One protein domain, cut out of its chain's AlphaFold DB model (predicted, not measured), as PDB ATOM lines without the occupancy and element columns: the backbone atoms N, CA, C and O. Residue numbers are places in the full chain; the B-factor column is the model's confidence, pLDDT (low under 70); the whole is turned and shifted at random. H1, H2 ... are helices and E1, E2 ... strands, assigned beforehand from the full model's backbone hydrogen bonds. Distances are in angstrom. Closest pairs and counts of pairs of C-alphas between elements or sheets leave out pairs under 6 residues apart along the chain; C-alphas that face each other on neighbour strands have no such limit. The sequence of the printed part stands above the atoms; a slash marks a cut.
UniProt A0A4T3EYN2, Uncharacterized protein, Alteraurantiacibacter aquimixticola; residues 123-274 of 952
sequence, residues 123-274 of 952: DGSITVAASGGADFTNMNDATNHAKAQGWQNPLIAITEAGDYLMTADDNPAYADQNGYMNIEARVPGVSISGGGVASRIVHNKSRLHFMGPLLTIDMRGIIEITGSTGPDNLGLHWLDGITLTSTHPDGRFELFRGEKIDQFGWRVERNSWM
ATOM      1  N   ASP A 123     155.267 137.391 141.193       95.38
ATOM      2  CA  ASP A 123     156.513 138.037 141.620       95.38
ATOM      3  C   ASP A 123     157.775 137.233 141.263       95.38
ATOM      4  O   ASP A 123     158.894 137.701 141.467       95.38
ATOM      5  N   GLY A 124     157.589 136.057 140.662       96.19
ATOM      6  CA  GLY A 124     158.631 135.236 140.063       96.19
ATOM      7  C   GLY A 124     158.055 134.227 139.075       96.19
ATOM      8  O   GLY A 124     156.876 133.876 139.146       96.19
ATOM      9  N   SER A 125     158.875 133.762 138.137       97.12
ATOM     10  CA  SER A 125     158.495 132.726 137.175       97.12
ATOM     11  C   SER A 125     159.693 131.838 136.876       97.12
ATOM     12  O   SER A 125     160.757 132.360 136.556       97.12
ATOM     13  N   ILE A 126     159.498 130.523 136.939       97.56
ATOM     14  CA  ILE A 126     160.509 129.507 136.613       97.56
ATOM     15  C   ILE A 126     159.895 128.384 135.779       97.56
ATOM     16  O   ILE A 126     158.690 128.122 135.871       97.56
ATOM     17  N   THR A 127     160.710 127.722 134.963       98.12
ATOM     18  CA  THR A 127     160.290 126.560 134.168       98.12
ATOM     19  C   THR A 127     160.877 125.252 134.686       98.12
ATOM     20  O   THR A 127     161.967 125.212 135.258       98.12
ATOM     21  N   VAL A 128     160.149 124.156 134.462       97.25
ATOM     22  CA  VAL A 128     160.583 122.794 134.797       97.25
ATOM     23  C   VAL A 128     160.463 121.898 133.564       97.25
ATOM     24  O   VAL A 128     159.426 121.886 132.896       97.25
ATOM     25  N   ALA A 129     161.528 121.161 133.252       96.62
ATOM     26  CA  ALA A 129     161.582 120.210 132.142       96.62
ATOM     27  C   ALA A 129     162.531 119.052 132.474       96.62
ATOM     28  O   ALA A 129     163.697 119.278 132.813       96.62
ATOM     29  N   ALA A 130     162.051 117.813 132.360       90.06
ATOM     30  CA  ALA A 130     162.797 116.614 132.748       90.06
ATOM     31  C   ALA A 130     164.135 116.447 131.997       90.06
ATOM     32  O   ALA A 130     165.101 115.928 132.558       90.06
ATOM     33  N   SER A 131     164.226 116.921 130.751       91.50
ATOM     34  CA  SER A 131     165.430 116.839 129.908       91.50
ATOM     35  C   SER A 131     166.529 117.862 130.241       91.50
ATOM     36  O   SER A 131     167.623 117.776 129.681       91.50
ATOM     37  N   GLY A 132     166.272 118.824 131.138       83.69
ATOM     38  CA  GLY A 132     167.240 119.861 131.529       83.69
ATOM     39  C   GLY A 132     167.268 121.108 130.638       83.69
ATOM     40  O   GLY A 132     168.154 121.943 130.794       83.69
ATOM     41  N   GLY A 133     166.304 121.268 129.723       84.19
ATOM     42  CA  GLY A 133     166.131 122.472 128.891       84.19
ATOM     43  C   GLY A 133     165.404 123.649 129.567       84.19
ATOM     44  O   GLY A 133     164.949 124.555 128.872       84.19
ATOM     45  N   ALA A 134     165.258 123.621 130.891       93.69
ATOM     46  CA  ALA A 134     164.497 124.568 131.708       93.69
ATOM     47  C   ALA A 134     165.310 125.007 132.939       93.69
ATOM     48  O   ALA A 134     166.431 124.537 133.129       93.69
ATOM     49  N   ASP A 135     164.751 125.884 133.778       96.31
ATOM     50  CA  ASP A 135     165.436 126.347 134.996       96.31
ATOM     51  C   ASP A 135     165.707 125.195 135.982       96.31
ATOM     52  O   ASP A 135     166.748 125.171 136.640       96.31
ATOM     53  N   PHE A 136     164.792 124.219 136.055       95.38
ATOM     54  CA  PHE A 136     164.896 123.036 136.914       95.38
ATOM     55  C   PHE A 136     164.470 121.752 136.192       95.38
ATOM     56  O   PHE A 136     163.708 121.775 135.226       95.38
ATOM     57  N   THR A 137     164.926 120.606 136.701       92.81
ATOM     58  CA  THR A 137     164.548 119.272 136.196       92.81
ATOM     59  C   THR A 137     163.478 118.579 137.038       92.81
ATOM     60  O   THR A 137     162.893 117.599 136.584       92.81
ATOM     61  N   ASN A 138     163.212 119.063 138.256       90.38
ATOM     62  CA  ASN A 138     162.256 118.470 139.194       90.38
ATOM     63  C   ASN A 138     161.526 119.538 140.030       90.38
ATOM     64  O   ASN A 138     161.974 120.683 140.136       90.38
ATOM     65  N   MET A 139     160.399 119.148 140.634       91.75
ATOM     66  CA  MET A 139     159.520 120.067 141.370       91.75
ATOM     67  C   MET A 139     160.054 120.447 142.751       91.75
ATOM     68  O   MET A 139     159.815 121.570 143.206       91.75
ATOM     69  N   ASN A 140     160.789 119.552 143.414       87.75
ATOM     70  CA  ASN A 140     161.377 119.835 144.722       87.75
ATOM     71  C   ASN A 140     162.372 121.003 144.624       87.75
ATOM     72  O   ASN A 140     162.249 121.979 145.361       87.75
ATOM     73  N   ASP A 141     163.289 120.974 143.656       89.31
ATOM     74  CA  ASP A 141     164.268 122.049 143.459       89.31
ATOM     75  C   ASP A 141     163.605 123.361 143.025       89.31
ATOM     76  O   ASP A 141     163.937 124.424 143.553       89.31
ATOM     77  N   ALA A 142     162.624 123.294 142.120       91.94
ATOM     78  CA  ALA A 142     161.888 124.470 141.658       91.94
ATOM     79  C   ALA A 142     161.157 125.177 142.813       91.94
ATOM     80  O   ALA A 142     161.246 126.396 142.986       91.94
ATOM     81  N   THR A 143     160.457 124.413 143.652       89.31
ATOM     82  CA  THR A 143     159.726 124.980 144.788       89.31
ATOM     83  C   THR A 143     160.654 125.443 145.913       89.31
ATOM     84  O   THR A 143     160.390 126.480 146.522       89.31
ATOM     85  N   ASN A 144     161.771 124.753 146.158       87.12
ATOM     86  CA  ASN A 144     162.804 125.207 147.093       87.12
ATOM     87  C   ASN A 144     163.465 126.508 146.618       87.12
ATOM     88  O   ASN A 144     163.703 127.407 147.426       87.12
ATOM     89  N   HIS A 145     163.692 126.661 145.312       89.44
ATOM     90  CA  HIS A 145     164.191 127.909 144.745       89.44
ATOM     91  C   HIS A 145     163.215 129.065 144.968       89.44
ATOM     92  O   HIS A 145     163.619 130.114 145.470       89.44
ATOM     93  N   ALA A 146     161.929 128.873 144.661       89.69
ATOM     94  CA  ALA A 146     160.904 129.893 144.877       89.69
ATOM     95  C   ALA A 146     160.855 130.369 146.342       89.69
ATOM     96  O   ALA A 146     160.762 131.570 146.615       89.69
ATOM     97  N   LYS A 147     161.003 129.436 147.293       85.38
ATOM     98  CA  LYS A 147     161.103 129.745 148.728       85.38
ATOM     99  C   LYS A 147     162.372 130.524 149.061       85.38
ATOM    100  O   LYS A 147     162.292 131.520 149.772       85.38
ATOM    101  N   ALA A 148     163.524 130.118 148.524       86.50
ATOM    102  CA  ALA A 148     164.801 130.797 148.746       86.50
ATOM    103  C   ALA A 148     164.814 132.242 148.214       86.50
ATOM    104  O   ALA A 148     165.473 133.098 148.800       86.50
ATOM    105  N   GLN A 149     164.064 132.527 147.143       89.44
ATOM    106  CA  GLN A 149     163.874 133.890 146.627       89.44
ATOM    107  C   GLN A 149     162.885 134.730 147.451       89.44
ATOM    108  O   GLN A 149     162.828 135.945 147.283       89.44
ATOM    109  N   GLY A 150     162.094 134.111 148.333       87.19
ATOM    110  CA  GLY A 150     161.049 134.801 149.091       87.19
ATOM    111  C   GLY A 150     159.837 135.219 148.248       87.19
ATOM    112  O   GLY A 150     159.127 136.146 148.634       87.19
ATOM    113  N   TRP A 151     159.586 134.552 147.113       90.75
ATOM    114  CA  TRP A 151     158.456 134.847 146.221       90.75
ATOM    115  C   TRP A 151     157.123 134.383 146.796       90.75
ATOM    116  O   TRP A 151     156.979 133.217 147.163       90.75
ATOM    117  N   GLN A 152     156.161 135.290 146.902       90.31
ATOM    118  CA  GLN A 152     154.863 135.133 147.553       90.31
ATOM    119  C   GLN A 152     153.808 134.529 146.628       90.31
ATOM    120  O   GLN A 152     152.952 133.785 147.115       90.31
ATOM    121  N   ASN A 153     153.856 134.817 145.324       94.25
ATOM    122  CA  ASN A 153     152.926 134.276 144.330       94.25
ATOM    123  C   ASN A 153     153.610 133.870 143.007       94.25
ATOM    124  O   ASN A 153     153.197 134.320 141.930       94.25
ATOM    125  N   PRO A 154     154.656 133.027 143.040       95.56
ATOM    126  CA  PRO A 154     155.404 132.681 141.840       95.56
ATOM    127  C   PRO A 154     154.619 131.751 140.908       95.56
ATOM    128  O   PRO A 154     153.670 131.078 141.325       95.56
ATOM    129  N   LEU A 155     155.060 131.692 139.650       98.12
ATOM    130  CA  LEU A 155     154.628 130.722 138.645       98.12
ATOM    131  C   LEU A 155     155.726 129.681 138.385       98.12
ATOM    132  O   LEU A 155     156.858 130.026 138.060       98.12
ATOM    133  N   ILE A 156     155.373 128.406 138.485       97.56
ATOM    134  CA  ILE A 156     156.205 127.253 138.146       97.56
ATOM    135  C   ILE A 156     155.544 126.558 136.956       97.56
ATOM    136  O   ILE A 156     154.497 125.924 137.096       97.56
ATOM    137  N   ALA A 157     156.130 126.718 135.771       98.06
ATOM    138  CA  ALA A 157     155.569 126.211 134.523       98.06
ATOM    139  C   ALA A 157     156.300 124.946 134.057       98.06
ATOM    140  O   ALA A 157     157.484 124.991 133.725       98.06
ATOM    141  N   ILE A 158     155.584 123.828 133.971       98.25
ATOM    142  CA  ILE A 158     156.110 122.570 133.442       98.25
ATOM    143  C   ILE A 158     155.953 122.585 131.920       98.25
ATOM    144  O   ILE A 158     154.838 122.666 131.394       98.25
ATOM    145  N   THR A 159     157.071 122.553 131.202       97.56
ATOM    146  CA  THR A 159     157.114 122.787 129.745       97.56
ATOM    147  C   THR A 159     157.411 121.537 128.923       97.56
ATOM    148  O   THR A 159     157.437 121.609 127.697       97.56
ATOM    149  N   GLU A 160     157.627 120.397 129.574       97.19
ATOM    150  CA  GLU A 160     157.921 119.114 128.935       97.19
ATOM    151  C   GLU A 160     157.056 118.007 129.554       97.19
ATOM    152  O   GLU A 160     156.843 117.998 130.765       97.19
ATOM    153  N   ALA A 161     156.554 117.083 128.731       97.06
ATOM    154  CA  ALA A 161     155.814 115.915 129.203       97.06
ATOM    155  C   ALA A 161     156.712 115.020 130.074       97.06
ATOM    156  O   ALA A 161     157.907 114.891 129.811       97.06
ATOM    157  N   GLY A 162     156.145 114.380 131.089       94.81
ATOM    158  CA  GLY A 162     156.900 113.532 132.003       94.81
ATOM    159  C   GLY A 162     156.227 113.370 133.357       94.81
ATOM    160  O   GLY A 162     155.244 114.050 133.657       94.81
ATOM    161  N   ASP A 163     156.791 112.471 134.163       92.94
ATOM    162  CA  ASP A 163     156.421 112.300 135.564       92.94
ATOM    163  C   ASP A 163     157.405 113.054 136.458       92.94
ATOM    164  O   ASP A 163     158.613 112.795 136.440       92.94
ATOM    165  N   TYR A 164     156.889 114.015 137.212       93.75
ATOM    166  CA  TYR A 164     157.675 114.922 138.026       93.75
ATOM    167  C   TYR A 164     157.498 114.592 139.499       93.75
ATOM    168  O   TYR A 164     156.446 114.806 140.097       93.75
ATOM    169  N   LEU A 165     158.581 114.114 140.102       89.00
ATOM    170  CA  LEU A 165     158.616 113.810 141.520       89.00
ATOM    171  C   LEU A 165     158.440 115.078 142.371       89.00
ATOM    172  O   LEU A 165     159.177 116.056 142.199       89.00
ATOM    173  N   MET A 166     157.515 115.020 143.328       89.25
ATOM    174  CA  MET A 166     157.302 116.027 144.363       89.25
ATOM    175  C   MET A 166     157.083 115.330 145.709       89.25
ATOM    176  O   MET A 166     156.188 114.502 145.834       89.25
ATOM    177  N   THR A 167     157.908 115.624 146.713       82.31
ATOM    178  CA  THR A 167     157.870 114.927 148.015       82.31
ATOM    179  C   THR A 167     157.764 115.911 149.179       82.31
ATOM    180  O   THR A 167     156.732 116.558 149.333       82.31
ATOM    181  N   ALA A 168     158.800 116.042 150.004       71.94
ATOM    182  CA  ALA A 168     158.857 116.955 151.139       71.94
ATOM    183  C   ALA A 168     159.888 118.065 150.896       71.94
ATOM    184  O   ALA A 168     160.867 117.864 150.175       71.94
ATOM    185  N   ASP A 169     159.675 119.230 151.508       69.62
ATOM    186  CA  ASP A 169     160.599 120.358 151.434       69.62
ATOM    187  C   ASP A 169     161.626 120.402 152.583       69.62
ATOM    188  O   ASP A 169     161.278 120.473 153.760       69.62
ATOM    189  N   ASP A 170     162.919 120.447 152.235       58.50
ATOM    190  CA  ASP A 170     164.057 120.416 153.168       58.50
ATOM    191  C   ASP A 170     164.595 121.826 153.546       58.50
ATOM    192  O   ASP A 170     165.798 122.038 153.416       58.50
ATOM    193  N   ASN A 171     163.776 122.765 154.079       60.16
ATOM    194  CA  ASN A 171     164.171 124.106 154.641       60.16
ATOM    195  C   ASN A 171     164.149 125.324 153.656       60.16
ATOM    196  O   ASN A 171     164.437 125.145 152.476       60.16
ATOM    197  N   PRO A 172     163.941 126.594 154.110       57.00
ATOM    198  CA  PRO A 172     163.347 127.059 155.364       57.00
ATOM    199  C   PRO A 172     161.855 127.392 155.258       57.00
ATOM    200  O   PRO A 172     161.304 127.666 154.196       57.00
ATOM    201  N   ALA A 173     161.210 127.368 156.424       57.88
ATOM    202  CA  ALA A 173     159.790 127.610 156.609       57.88
ATOM    203  C   ALA A 173     159.339 128.959 156.024       57.88
ATOM    204  O   ALA A 173     159.760 130.021 156.485       57.88
ATOM    205  N   TYR A 174     158.398 128.904 155.085       65.19
ATOM    206  CA  TYR A 174     157.719 130.063 154.516       65.19
ATOM    207  C   TYR A 174     156.616 130.549 155.474       65.19
ATOM    208  O   TYR A 174     155.428 130.437 155.197       65.19
ATOM    209  N   ALA A 175     156.975 130.993 156.681       54.78
ATOM    210  CA  ALA A 175     155.976 131.551 157.588       54.78
ATOM    211  C   ALA A 175     155.373 132.802 156.920       54.78
ATOM    212  O   ALA A 175     156.080 133.783 156.733       54.78
ATOM    213  N   ASP A 176     154.093 132.728 156.533       61.81
ATOM    214  CA  ASP A 176     153.251 133.847 156.073       61.81
ATOM    215  C   ASP A 176     153.136 134.095 154.547       61.81
ATOM    216  O   ASP A 176     152.974 135.236 154.120       61.81
ATOM    217  N   GLN A 177     153.113 133.044 153.706       76.50
ATOM    218  CA  GLN A 177     152.848 133.208 152.259       76.50
ATOM    219  C   GLN A 177     151.492 133.854 151.959       76.50
ATOM    220  O   GLN A 177     150.447 133.243 152.196       76.50
ATOM    221  N   ASN A 178     151.493 135.050 151.366       83.44
ATOM    222  CA  ASN A 178     150.276 135.804 151.045       83.44
ATOM    223  C   ASN A 178     149.649 135.527 149.671       83.44
ATOM    224  O   ASN A 178     148.563 136.036 149.397       83.44
ATOM    225  N   GLY A 179     150.285 134.686 148.855       90.06
ATOM    226  CA  GLY A 179     149.731 134.104 147.629       90.06
ATOM    227  C   GLY A 179     149.879 132.580 147.601       90.06
ATOM    228  O   GLY A 179     149.902 131.933 148.654       90.06
ATOM    229  N   TYR A 180     150.000 132.023 146.397       92.12
ATOM    230  CA  TYR A 180     150.254 130.602 146.147       92.12
ATOM    231  C   TYR A 180     151.514 130.399 145.306       92.12
ATOM    232  O   TYR A 180     151.830 131.202 144.431       92.12
ATOM    233  N   MET A 181     152.202 129.274 145.491       92.12
ATOM    234  CA  MET A 181     153.061 128.733 144.437       92.12
ATOM    235  C   MET A 181     152.167 128.122 143.358       92.12
ATOM    236  O   MET A 181     151.565 127.070 143.578       92.12
ATOM    237  N   ASN A 182     152.053 128.806 142.222       96.94
ATOM    238  CA  ASN A 182     151.189 128.406 141.116       96.94
ATOM    239  C   ASN A 182     151.939 127.413 140.225       96.94
ATOM    240  O   ASN A 182     152.969 127.765 139.658       96.94
ATOM    241  N   ILE A 183     151.431 126.193 140.101       97.69
ATOM    242  CA  ILE A 183     152.018 125.095 139.333       97.69
ATOM    243  C   ILE A 183     151.102 124.804 138.148       97.69
ATOM    244  O   ILE A 183     149.939 124.445 138.326       97.69
ATOM    245  N   GLU A 184     151.635 124.955 136.939       97.62
ATOM    246  CA  GLU A 184     150.890 124.815 135.687       97.62
ATOM    247  C   GLU A 184     151.641 123.911 134.710       97.62
ATOM    248  O   GLU A 184     152.827 124.115 134.444       97.62
ATOM    249  N   ALA A 185     150.936 122.951 134.112       98.06
ATOM    250  CA  ALA A 185     151.432 122.219 132.953       98.06
ATOM    251  C   ALA A 185     151.079 122.966 131.660       98.06
ATOM    252  O   ALA A 185     149.915 123.275 131.406       98.06
ATOM    253  N   ARG A 186     152.079 123.229 130.813       96.75
ATOM    254  CA  ARG A 186     151.904 123.911 129.514       96.75
ATOM    255  C   ARG A 186     151.882 122.967 128.318       96.75
ATOM    256  O   ARG A 186     151.640 123.406 127.195       96.75
ATOM    257  N   VAL A 187     152.140 121.685 128.553       96.69
ATOM    258  CA  VAL A 187     152.095 120.622 127.550       96.69
ATOM    259  C   VAL A 187     151.310 119.426 128.095       96.69
ATOM    260  O   VAL A 187     151.302 119.222 129.309       96.69
ATOM    261  N   PRO A 188     150.632 118.639 127.242       97.62
ATOM    262  CA  PRO A 188     149.967 117.409 127.672       97.62
ATOM    263  C   PRO A 188     150.957 116.359 128.193       97.62
ATOM    264  O   PRO A 188     152.128 116.365 127.818       97.62
ATOM    265  N   GLY A 189     150.466 115.403 128.986       96.44
ATOM    266  CA  GLY A 189     151.270 114.272 129.470       96.44
ATOM    267  C   GLY A 189     152.187 114.615 130.644       96.44
ATOM    268  O   GLY A 189     153.247 114.008 130.781       96.44
ATOM    269  N   VAL A 190     151.806 115.598 131.461       97.88
ATOM    270  CA  VAL A 190     152.508 115.963 132.696       97.88
ATOM    271  C   VAL A 190     151.797 115.331 133.891       97.88
ATOM    272  O   VAL A 190     150.614 115.600 134.122       97.88
ATOM    273  N   SER A 191     152.527 114.532 134.667       96.31
ATOM    274  CA  SER A 191     152.083 114.016 135.963       96.31
ATOM    275  C   SER A 191     152.993 114.478 137.100       96.31
ATOM    276  O   SER A 191     154.181 114.718 136.894       96.31
ATOM    277  N   ILE A 192     152.432 114.618 138.302       94.88
ATOM    278  CA  ILE A 192     153.184 114.766 139.554       94.88
ATOM    279  C   ILE A 192     152.964 113.517 140.411       94.88
ATOM    280  O   ILE A 192     151.813 113.118 140.604       94.88
ATOM    281  N   SER A 193     154.048 112.945 140.947       89.56
ATOM    282  CA  SER A 193     154.046 111.732 141.782       89.56
ATOM    283  C   SER A 193     154.861 111.901 143.081       89.56
ATOM    284  O   SER A 193     155.669 112.821 143.200       89.56
ATOM    285  N   GLY A 194     154.647 111.025 144.078       79.62
ATOM    286  CA  GLY A 194     155.217 111.133 145.440       79.62
ATOM    287  C   GLY A 194     156.465 110.284 145.732       79.62
ATOM    288  O   GLY A 194     156.970 110.283 146.851       79.62
ATOM    289  N   GLY A 195     156.994 109.549 144.749       71.06
ATOM    290  CA  GLY A 195     158.305 108.882 144.862       71.06
ATOM    291  C   GLY A 195     158.358 107.541 145.588       71.06
ATOM    292  O   GLY A 195     159.453 107.010 145.765       71.06
ATOM    293  N   GLY A 196     157.224 106.965 145.994       74.38
ATOM    294  CA  GLY A 196     157.193 105.636 146.609       74.38
ATOM    295  C   GLY A 196     155.845 105.258 147.224       74.38
ATOM    296  O   GLY A 196     154.890 106.029 147.181       74.38
ATOM    297  N   VAL A 197     155.782 104.054 147.800       74.88
ATOM    298  CA  VAL A 197     154.617 103.555 148.554       74.88
ATOM    299  C   VAL A 197     154.524 104.295 149.888       74.88
ATOM    300  O   VAL A 197     155.546 104.478 150.545       74.88
ATOM    301  N   ALA A 198     153.312 104.676 150.298       76.25
ATOM    302  CA  ALA A 198     153.061 105.419 151.537       76.25
ATOM    303  C   ALA A 198     153.800 106.779 151.608       76.25
ATOM    304  O   ALA A 198     154.188 107.246 152.679       76.25
ATOM    305  N   SER A 199     154.008 107.418 150.455       81.44
ATOM    306  CA  SER A 199     154.616 108.743 150.347       81.44
ATOM    307  C   SER A 199     153.622 109.865 150.659       81.44
ATOM    308  O   SER A 199     152.405 109.671 150.703       81.44
ATOM    309  N   ARG A 200     154.152 111.067 150.896       83.81
ATOM    310  CA  ARG A 200     153.380 112.289 151.142       83.81
ATOM    311  C   ARG A 200     153.989 113.442 150.365       83.81
ATOM    312  O   ARG A 200     155.215 113.563 150.318       83.81
ATOM    313  N   ILE A 201     153.137 114.311 149.829       87.12
ATOM    314  CA  ILE A 201     153.569 115.619 149.333       87.12
ATOM    315  C   ILE A 201     153.443 116.594 150.499       87.12
ATOM    316  O   ILE A 201     152.332 116.967 150.870       87.12
ATOM    317  N   VAL A 202     154.569 116.966 151.111       85.19
ATOM    318  CA  VAL A 202     154.602 117.808 152.315       85.19
ATOM    319  C   VAL A 202     155.234 119.153 152.001       85.19
ATOM    320  O   VAL A 202     156.426 119.233 151.728       85.19
ATOM    321  N   HIS A 203     154.448 120.223 152.084       80.88
ATOM    322  CA  HIS A 203     154.927 121.588 151.863       80.88
ATOM    323  C   HIS A 203     154.653 122.474 153.072       80.88
ATOM    324  O   HIS A 203     153.573 123.045 153.244       80.88
ATOM    325  N   ASN A 204     155.646 122.599 153.949       71.12
ATOM    326  CA  ASN A 204     155.465 123.279 155.224       71.12
ATOM    327  C   ASN A 204     155.301 124.796 155.081       71.12
ATOM    328  O   ASN A 204     156.130 125.488 154.484       71.12
ATOM    329  N   LYS A 205     154.217 125.320 155.676       69.50
ATOM    330  CA  LYS A 205     153.825 126.745 155.668       69.50
ATOM    331  C   LYS A 205     153.704 127.364 154.271       69.50
ATOM    332  O   LYS A 205     153.638 128.578 154.127       69.50
ATOM    333  N   SER A 206     153.638 126.526 153.247       78.69
ATOM    334  CA  SER A 206     153.712 126.905 151.846       78.69
ATOM    335  C   SER A 206     152.436 126.475 151.142       78.69
ATOM    336  O   SER A 206     152.040 125.314 151.229       78.69
ATOM    337  N   ARG A 207     151.790 127.401 150.438       85.69
ATOM    338  CA  ARG A 207     150.522 127.144 149.753       85.69
ATOM    339  C   ARG A 207     150.789 126.767 148.306       85.69
ATOM    340  O   ARG A 207     151.473 127.492 147.586       85.69
ATOM    341  N   LEU A 208     150.238 125.636 147.887       90.94
ATOM    342  CA  LEU A 208     150.356 125.138 146.515       90.94
ATOM    343  C   LEU A 208     149.047 125.376 145.782       90.94
ATOM    344  O   LEU A 208     147.983 125.116 146.343       90.94
ATOM    345  N   HIS A 209     149.142 125.847 144.547       95.19
ATOM    346  CA  HIS A 209     148.021 125.955 143.630       95.19
ATOM    347  C   HIS A 209     148.346 125.154 142.373       95.19
ATOM    348  O   HIS A 209     149.159 125.583 141.559       95.19
ATOM    349  N   PHE A 210     147.744 123.977 142.242       97.38
ATOM    350  CA  PHE A 210     147.863 123.136 141.056       97.38
ATOM    351  C   PHE A 210     146.750 123.508 140.089       97.38
ATOM    352  O   PHE A 210     145.581 123.420 140.466       97.38
ATOM    353  N   MET A 211     147.097 123.919 138.868       97.38
ATOM    354  CA  MET A 211     146.109 124.460 137.940       97.38
ATOM    355  C   MET A 211     146.255 123.978 136.500       97.38
ATOM    356  O   MET A 211     147.359 123.818 135.974       97.38
ATOM    357  N   GLY A 212     145.102 123.849 135.844       96.94
ATOM    358  CA  GLY A 212     144.991 123.623 134.406       96.94
ATOM    359  C   GLY A 212     144.709 122.166 134.022       96.94
ATOM    360  O   GLY A 212     145.092 121.240 134.735       96.94
ATOM    361  N   PRO A 213     144.104 121.933 132.845       96.44
ATOM    362  CA  PRO A 213     143.585 120.618 132.473       96.44
ATOM    363  C   PRO A 213     144.680 119.646 132.021       96.44
ATOM    364  O   PRO A 213     144.427 118.459 131.847       96.44
ATOM    365  N   LEU A 214     145.895 120.149 131.784       97.88
ATOM    366  CA  LEU A 214     147.034 119.361 131.314       97.88
ATOM    367  C   LEU A 214     147.828 118.725 132.460       97.88
ATOM    368  O   LEU A 214     148.716 117.916 132.198       97.88
ATOM    369  N   LEU A 215     147.527 119.103 133.705       98.38
ATOM    370  CA  LEU A 215     148.207 118.604 134.888       98.38
ATOM    371  C   LEU A 215     147.418 117.449 135.506       98.38
ATOM    372  O   LEU A 215     146.244 117.589 135.857       98.38
ATOM    373  N   THR A 216     148.092 116.315 135.668       98.06
ATOM    374  CA  THR A 216     147.603 115.187 136.465       98.06
ATOM    375  C   THR A 216     148.424 115.073 137.743       98.06
ATOM    376  O   THR A 216     149.647 115.160 137.708       98.06
ATOM    377  N   ILE A 217     147.777 114.849 138.878       95.88
ATOM    378  CA  ILE A 217     148.450 114.351 140.076       95.88
ATOM    379  C   ILE A 217     148.126 112.861 140.176       95.88
ATOM    380  O   ILE A 217     146.961 112.487 140.347       95.88
ATOM    381  N   ASP A 218     149.156 112.027 140.031       93.62
ATOM    382  CA  ASP A 218     149.053 110.583 140.213       93.62
ATOM    383  C   ASP A 218     149.338 110.241 141.675       93.62
ATOM    384  O   ASP A 218     150.473 110.235 142.147       93.62
ATOM    385  N   MET A 219     148.263 109.954 142.392       89.94
ATOM    386  CA  MET A 219     148.241 109.622 143.806       89.94
ATOM    387  C   MET A 219     148.683 108.181 144.090       89.94
ATOM    388  O   MET A 219     148.565 107.740 145.232       89.94
ATOM    389  N   ARG A 220     149.201 107.435 143.102       87.31
ATOM    390  CA  ARG A 220     149.754 106.094 143.328       87.31
ATOM    391  C   ARG A 220     150.841 106.132 144.398       87.31
ATOM    392  O   ARG A 220     151.869 106.794 144.248       87.31
ATOM    393  N   GLY A 221     150.636 105.379 145.470       81.56
ATOM    394  CA  GLY A 221     151.524 105.352 146.625       81.56
ATOM    395  C   GLY A 221     151.497 106.628 147.472       81.56
ATOM    396  O   GLY A 221     152.193 106.654 148.482       81.56
ATOM    397  N   ILE A 222     150.721 107.657 147.111       85.25
ATOM    398  CA  ILE A 222     150.597 108.916 147.856       85.25
ATOM    399  C   ILE A 222     149.420 108.809 148.821       85.25
ATOM    400  O   ILE A 222     148.274 108.594 148.423       85.25
ATOM    401  N   ILE A 223     149.688 109.008 150.105       81.75
ATOM    402  CA  ILE A 223     148.645 109.033 151.133       81.75
ATOM    403  C   ILE A 223     147.881 110.352 151.045       81.75
ATOM    404  O   ILE A 223     146.659 110.347 150.885       81.75
ATOM    405  N   GLU A 224     148.612 111.467 151.090       84.38
ATOM    406  CA  GLU A 224     148.053 112.813 151.192       84.38
ATOM    407  C   GLU A 224     148.993 113.900 150.647       84.38
ATOM    408  O   GLU A 224     150.224 113.754 150.621       84.38
ATOM    409  N   ILE A 225     148.382 115.019 150.265       87.88
ATOM    410  CA  ILE A 225     149.021 116.315 150.038       87.88
ATOM    411  C   ILE A 225     148.742 117.181 151.271       87.88
ATOM    412  O   ILE A 225     147.585 117.457 151.597       87.88
ATOM    413  N   THR A 226     149.793 117.594 151.977       83.94
ATOM    414  CA  THR A 226     149.673 118.237 153.291       83.94
ATOM    415  C   THR A 226     150.813 119.232 153.580       83.94
ATOM    416  O   THR A 226     151.781 119.358 152.835       83.94
ATOM    417  N   GLY A 227     150.731 119.960 154.694       79.69
ATOM    418  CA  GLY A 227     151.795 120.836 155.210       79.69
ATOM    419  C   GLY A 227     151.349 121.667 156.421       79.69
ATOM    420  O   GLY A 227     150.165 121.844 156.651       79.69
ATOM    421  N   SER A 228     152.246 122.180 157.263       71.75
ATOM    422  CA  SER A 228     151.809 122.967 158.439       71.75
ATOM    423  C   SER A 228     151.008 124.233 158.068       71.75
ATOM    424  O   SER A 228     151.396 124.986 157.176       71.75
ATOM    425  N   THR A 229     149.899 124.492 158.773       59.75
ATOM    426  CA  THR A 229     149.075 125.695 158.567       59.75
ATOM    427  C   THR A 229     149.753 126.944 159.130       59.75
ATOM    428  O   THR A 229     150.407 126.897 160.175       59.75
ATOM    429  N   GLY A 230     149.545 128.086 158.469       58.34
ATOM    430  CA  GLY A 230     149.760 129.400 159.080       58.34
ATOM    431  C   GLY A 230     148.753 129.675 160.214       58.34
ATOM    432  O   GLY A 230     147.840 128.875 160.437       58.34
ATOM    433  N   PRO A 231     148.884 130.803 160.932       55.62
ATOM    434  CA  PRO A 231     148.039 131.136 162.086       55.62
ATOM    435  C   PRO A 231     146.543 131.304 161.760       55.62
ATOM    436  O   PRO A 231     145.725 131.324 162.677       55.62
ATOM    437  N   ASP A 232     146.168 131.421 160.484       59.72
ATOM    438  CA  ASP A 232     144.798 131.678 160.033       59.72
ATOM    439  C   ASP A 232     143.969 130.411 159.754       59.72
ATOM    440  O   ASP A 232     142.743 130.486 159.743       59.72
ATOM    441  N   ASN A 233     144.596 129.243 159.554       65.06
ATOM    442  CA  ASN A 233     143.923 127.973 159.219       65.06
ATOM    443  C   ASN A 233     142.930 128.069 158.022       65.06
ATOM    444  O   ASN A 233     142.000 127.270 157.901       65.06
ATOM    445  N   LEU A 234     143.112 129.056 157.131       65.50
ATOM    446  CA  LEU A 234     142.230 129.366 155.992       65.50
ATOM    447  C   LEU A 234     142.666 128.644 154.707       65.50
ATOM    448  O   LEU A 234     142.967 129.285 153.703       65.50
ATOM    449  N   GLY A 235     142.690 127.313 154.750       68.12
ATOM    450  CA  GLY A 235     142.999 126.451 153.608       68.12
ATOM    451  C   GLY A 235     144.443 126.522 153.114       68.12
ATOM    452  O   GLY A 235     145.036 127.594 152.957       68.12
ATOM    453  N   LEU A 236     145.035 125.352 152.889       80.56
ATOM    454  CA  LEU A 236     146.456 125.256 152.569       80.56
ATOM    455  C   LEU A 236     146.725 125.126 151.069       80.56
ATOM    456  O   LEU A 236     147.509 125.901 150.521       80.56
ATOM    457  N   HIS A 237     146.061 124.185 150.403       90.12
ATOM    458  CA  HIS A 237     146.279 123.904 148.988       90.12
ATOM    459  C   HIS A 237     145.034 124.219 148.162       90.12
ATOM    460  O   HIS A 237     143.911 124.234 148.672       90.12
ATOM    461  N   TRP A 238     145.248 124.498 146.882       94.44
ATOM    462  CA  TRP A 238     144.198 124.724 145.903       94.44
ATOM    463  C   TRP A 238     144.447 123.840 144.683       94.44
ATOM    464  O   TRP A 238     145.488 123.930 144.037       94.44
ATOM    465  N   LEU A 239     143.503 122.952 144.401       97.25
ATOM    466  CA  LEU A 239     143.453 122.165 143.178       97.25
ATOM    467  C   LEU A 239     142.396 122.802 142.274       97.25
ATOM    468  O   LEU A 239     141.241 122.923 142.690       97.25
ATOM    469  N   ASP A 240     142.796 123.228 141.077       97.81
ATOM    470  CA  ASP A 240     141.962 124.034 140.183       97.81
ATOM    471  C   ASP A 240     141.967 123.497 138.746       97.81
ATOM    472  O   ASP A 240     142.897 123.716 137.963       97.81
ATOM    473  N   GLY A 241     140.914 122.777 138.369       97.88
ATOM    474  CA  GLY A 241     140.748 122.289 137.002       97.88
ATOM    475  C   GLY A 241     141.705 121.172 136.582       97.88
ATOM    476  O   GLY A 241     141.863 120.945 135.383       97.88
ATOM    477  N   ILE A 242     142.352 120.503 137.541       98.31
ATOM    478  CA  ILE A 242     143.314 119.418 137.298       98.31
ATOM    479  C   ILE A 242     142.646 118.037 137.306       98.31
ATOM    480  O   ILE A 242     141.497 117.886 137.735       98.31
ATOM    481  N   THR A 243     143.400 117.009 136.903       97.75
ATOM    482  CA  THR A 243     143.031 115.603 137.139       97.75
ATOM    483  C   THR A 243     143.761 115.052 138.366       97.75
ATOM    484  O   THR A 243     144.977 115.184 138.476       97.75
ATOM    485  N   LEU A 244     143.035 114.408 139.279       95.75
ATOM    486  CA  LEU A 244     143.567 113.717 140.455       95.75
ATOM    487  C   LEU A 244     143.169 112.238 140.369       95.75
ATOM    488  O   LEU A 244     141.985 111.910 140.427       95.75
ATOM    489  N   THR A 245     144.127 111.329 140.208       95.00
ATOM    490  CA  THR A 245     143.830 109.895 140.034       95.00
ATOM    491  C   THR A 245     144.884 109.015 140.685       95.00
ATOM    492  O   THR A 245     145.962 109.507 140.977       95.00
ATOM    493  N   SER A 246     144.611 107.727 140.897       90.00
ATOM    494  CA  SER A 246     145.668 106.724 141.113       90.00
ATOM    495  C   SER A 246     145.805 105.843 139.873       90.00
ATOM    496  O   SER A 246     144.799 105.387 139.321       90.00
ATOM    497  N   THR A 247     147.039 105.608 139.425       90.88
ATOM    498  CA  THR A 247     147.361 104.591 138.406       90.88
ATOM    499  C   THR A 247     147.653 103.213 139.006       90.88
ATOM    500  O   THR A 247     148.064 102.301 138.282       90.88
ATOM    501  N   HIS A 248     147.465 103.028 140.321       85.81
ATOM    502  CA  HIS A 248     147.626 101.718 140.949       85.81
ATOM    503  C   HIS A 248     146.701 100.686 140.278       85.81
ATOM    504  O   HIS A 248     145.537 101.005 140.029       85.81
ATOM    505  N   PRO A 249     147.154  99.443 140.021       84.62
ATOM    506  CA  PRO A 249     146.305  98.394 139.445       84.62
ATOM    507  C   PRO A 249     145.014  98.129 140.234       84.62
ATOM    508  O   PRO A 249     144.008  97.728 139.655       84.62
ATOM    509  N   ASP A 250     145.042  98.400 141.539       80.12
ATOM    510  CA  ASP A 250     143.900  98.231 142.446       80.12
ATOM    511  C   ASP A 250     142.997  99.480 142.538       80.12
ATOM    512  O   ASP A 250     141.964  99.467 143.212       80.12
ATOM    513  N   GLY A 251     143.377 100.569 141.859       85.69
ATOM    514  CA  GLY A 251     142.630 101.822 141.770       85.69
ATOM    515  C   GLY A 251     142.187 102.359 143.131       85.69
ATOM    516  O   GLY A 251     142.986 102.504 144.056       85.69
ATOM    517  N   ARG A 252     140.878 102.605 143.276       84.19
ATOM    518  CA  ARG A 252     140.263 103.122 144.513       84.19
ATOM    519  C   ARG A 252     140.459 102.233 145.746       84.19
ATOM    520  O   ARG A 252     140.175 102.683 146.853       84.19
ATOM    521  N   PHE A 253     140.917 100.992 145.572       81.94
ATOM    522  CA  PHE A 253     141.134 100.026 146.648       81.94
ATOM    523  C   PHE A 253     142.604  99.874 147.064       81.94
ATOM    524  O   PHE A 253     142.917  98.994 147.861       81.94
ATOM    525  N   GLU A 254     143.497 100.728 146.551       80.06
ATOM    526  CA  GLU A 254     144.917 100.743 146.916       80.06
ATOM    527  C   GLU A 254     145.130 100.793 148.445       80.06
ATOM    528  O   GLU A 254     144.581 101.648 149.149       80.06
ATOM    529  N   LEU A 255     145.955  99.868 148.951       75.50
ATOM    530  CA  LEU A 255     146.380  99.774 150.350       75.50
ATOM    531  C   LEU A 255     147.858 100.165 150.489       75.50
ATOM    532  O   LEU A 255     148.697  99.763 149.685       75.50
ATOM    533  N   PHE A 256     148.202 100.894 151.554       74.31
ATOM    534  CA  PHE A 256     149.568 101.362 151.804       74.31
ATOM    535  C   PHE A 256     150.230 100.538 152.913       74.31
ATOM    536  O   PHE A 256     149.767 100.549 154.049       74.31
ATOM    537  N   ARG A 257     151.337  99.844 152.602       70.38
ATOM    538  CA  ARG A 257     152.065  99.006 153.575       70.38
ATOM    539  C   ARG A 257     152.584  99.811 154.777       70.38
ATOM    540  O   ARG A 257     152.607  99.250 155.852       70.38
ATOM    541  N   GLY A 258     152.882 101.108 154.631       62.22
ATOM    542  CA  GLY A 258     153.475 101.977 155.668       62.22
ATOM    543  C   GLY A 258     152.517 102.727 156.608       62.22
ATOM    544  O   GLY A 258     152.967 103.610 157.329       62.22
ATOM    545  N   GLU A 259     151.217 102.423 156.612       62.22
ATOM    546  CA  GLU A 259     150.233 103.052 157.509       62.22
ATOM    547  C   GLU A 259     149.291 102.013 158.123       62.22
ATOM    548  O   GLU A 259     149.034 100.957 157.540       62.22
ATOM    549  N   LYS A 260     148.708 102.331 159.288       62.66
ATOM    550  CA  LYS A 260     147.616 101.513 159.837       62.66
ATOM    551  C   LYS A 260     146.428 101.518 158.851       62.66
ATOM    552  O   LYS A 260     145.993 102.567 158.384       62.66
ATOM    553  N   ILE A 261     145.895 100.328 158.543       52.84
ATOM    554  CA  ILE A 261     144.944 100.000 157.437       52.84
ATOM    555  C   ILE A 261     143.559 100.668 157.471       52.84
ATOM    556  O   ILE A 261     142.680 100.377 156.666       52.84
ATOM    557  N   ASP A 262     143.327 101.600 158.365       51.66
ATOM    558  CA  ASP A 262     142.083 102.358 158.476       51.66
ATOM    559  C   ASP A 262     142.244 103.818 158.043       51.66
ATOM    560  O   ASP A 262     141.238 104.489 157.799       51.66
ATOM    561  N   GLN A 263     143.470 104.302 157.844       56.75
ATOM    562  CA  GLN A 263     143.729 105.696 157.497       56.75
ATOM    563  C   GLN A 263     143.776 105.896 155.978       56.75
ATOM    564  O   GLN A 263     144.837 105.973 155.366       56.75
ATOM    565  N   PHE A 264     142.602 106.049 155.358       60.72
ATOM    566  CA  PHE A 264     142.545 106.947 154.207       60.72
ATOM    567  C   PHE A 264     142.613 108.348 154.808       60.72
ATOM    568  O   PHE A 264     141.624 108.832 155.361       60.72
ATOM    569  N   GLY A 265     143.813 108.931 154.816       57.44
ATOM    570  CA  GLY A 265     143.989 110.335 155.173       57.44
ATOM    571  C   GLY A 265     143.132 111.221 154.272       57.44
ATOM    572  O   GLY A 265     142.643 110.787 153.221       57.44
ATOM    573  N   TRP A 266     142.940 112.474 154.668       72.44
ATOM    574  CA  TRP A 266     142.336 113.444 153.763       72.44
ATOM    575  C   TRP A 266     143.305 113.620 152.591       72.44
ATOM    576  O   TRP A 266     144.431 114.070 152.785       72.44
ATOM    577  N   ARG A 267     142.915 113.222 151.369       81.81
ATOM    578  CA  ARG A 267     143.858 113.197 150.228       81.81
ATOM    579  C   ARG A 267     144.512 114.549 149.979       81.81
ATOM    580  O   ARG A 267     145.654 114.605 149.533       81.81
ATOM    581  N   VAL A 268     143.794 115.616 150.312       86.31
ATOM    582  CA  VAL A 268     144.324 116.969 150.412       86.31
ATOM    583  C   VAL A 268     143.865 117.547 151.748       86.31
ATOM    584  O   VAL A 268     142.693 117.873 151.920       86.31
ATOM    585  N   GLU A 269     144.770 117.648 152.718       79.25
ATOM    586  CA  GLU A 269     144.397 118.005 154.090       79.25
ATOM    587  C   GLU A 269     144.199 119.520 154.300       79.25
ATOM    588  O   GLU A 269     144.507 120.360 153.445       79.25
ATOM    589  N   ARG A 270     143.772 119.876 155.522       78.62
ATOM    590  CA  ARG A 270     143.902 121.214 156.124       78.62
ATOM    591  C   ARG A 270     143.098 122.286 155.399       78.62
ATOM    592  O   ARG A 270     143.633 123.324 154.994       78.62
ATOM    593  N   ASN A 271     141.782 122.078 155.328       84.88
ATOM    594  CA  ASN A 271     140.825 123.079 154.844       84.88
ATOM    595  C   ASN A 271     141.053 123.494 153.378       84.88
ATOM    596  O   ASN A 271     140.730 124.625 153.011       84.88
ATOM    597  N   SER A 272     141.623 122.616 152.552       89.12
ATOM    598  CA  SER A 272     142.009 122.913 151.167       89.12
ATOM    599  C   SER A 272     140.819 123.218 150.242       89.12
ATOM    600  O   SER A 272     139.650 123.104 150.625       89.12
ATOM    601  N   TRP A 273     141.128 123.684 149.033       94.06
ATOM    602  CA  TRP A 273     140.165 124.105 148.019       94.06
ATOM    603  C   TRP A 273     140.252 123.181 146.810       94.06
ATOM    604  O   TRP A 273     141.345 122.945 146.295       94.06
ATOM    605  N   MET A 274     139.107 122.702 146.334       96.44
ATOM    606  CA  MET A 274     139.022 121.898 145.122       96.44
ATOM    607  C   MET A 274     137.939 122.469 144.211       96.44
ATOM    608  O   MET A 274     136.757 122.475 144.564       96.44
TER     609      MET A 274
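What this domain is: This is residues 123 to 274 of the 952 residues of an uncharacterized protein of Alteraurantiacibacter aquimixticola (UniProt A0A4T3EYN2). With little regular structure, the chain winds in stacked turns, a solenoid walled by parallel sheets E1 E2 E4 E7 E10, E3 E5 E8 E11 and E6 E9; H1 packs over E2 at one end. Mostly strand, the 152 printed residues include eleven named strands and, after E1, one named helix. The whole is compact, radius of gyration of the C-alphas 14.8 A, spans 42 by 38 by 27 A.

How they stand to each other: Find E1 at residues 125 to 128 and E2 at 155 to 158; N 126 and O 155 are within hydrogen-bond range at 2.9 A. H1, residues 139 to 148, every O i to N i+4 pair within range, is over E2, height over the sheet 9.3 A.

Where its parts are: Start at C-alpha 125, (158.495, 132.726, 137.175). Read on through E3, 162 to 165, E4, 181 to 185, E5, 190 to 193, E6, 199 to 202, E7, 208 to 211, E8, 215 to 218, E9, 222 to 226, E10, 238 to 240, and E11, 243 to 245.

The domain as a whole: The links E3 to E4 and E9 to E10 are long; 24 residues are under pLDDT 70.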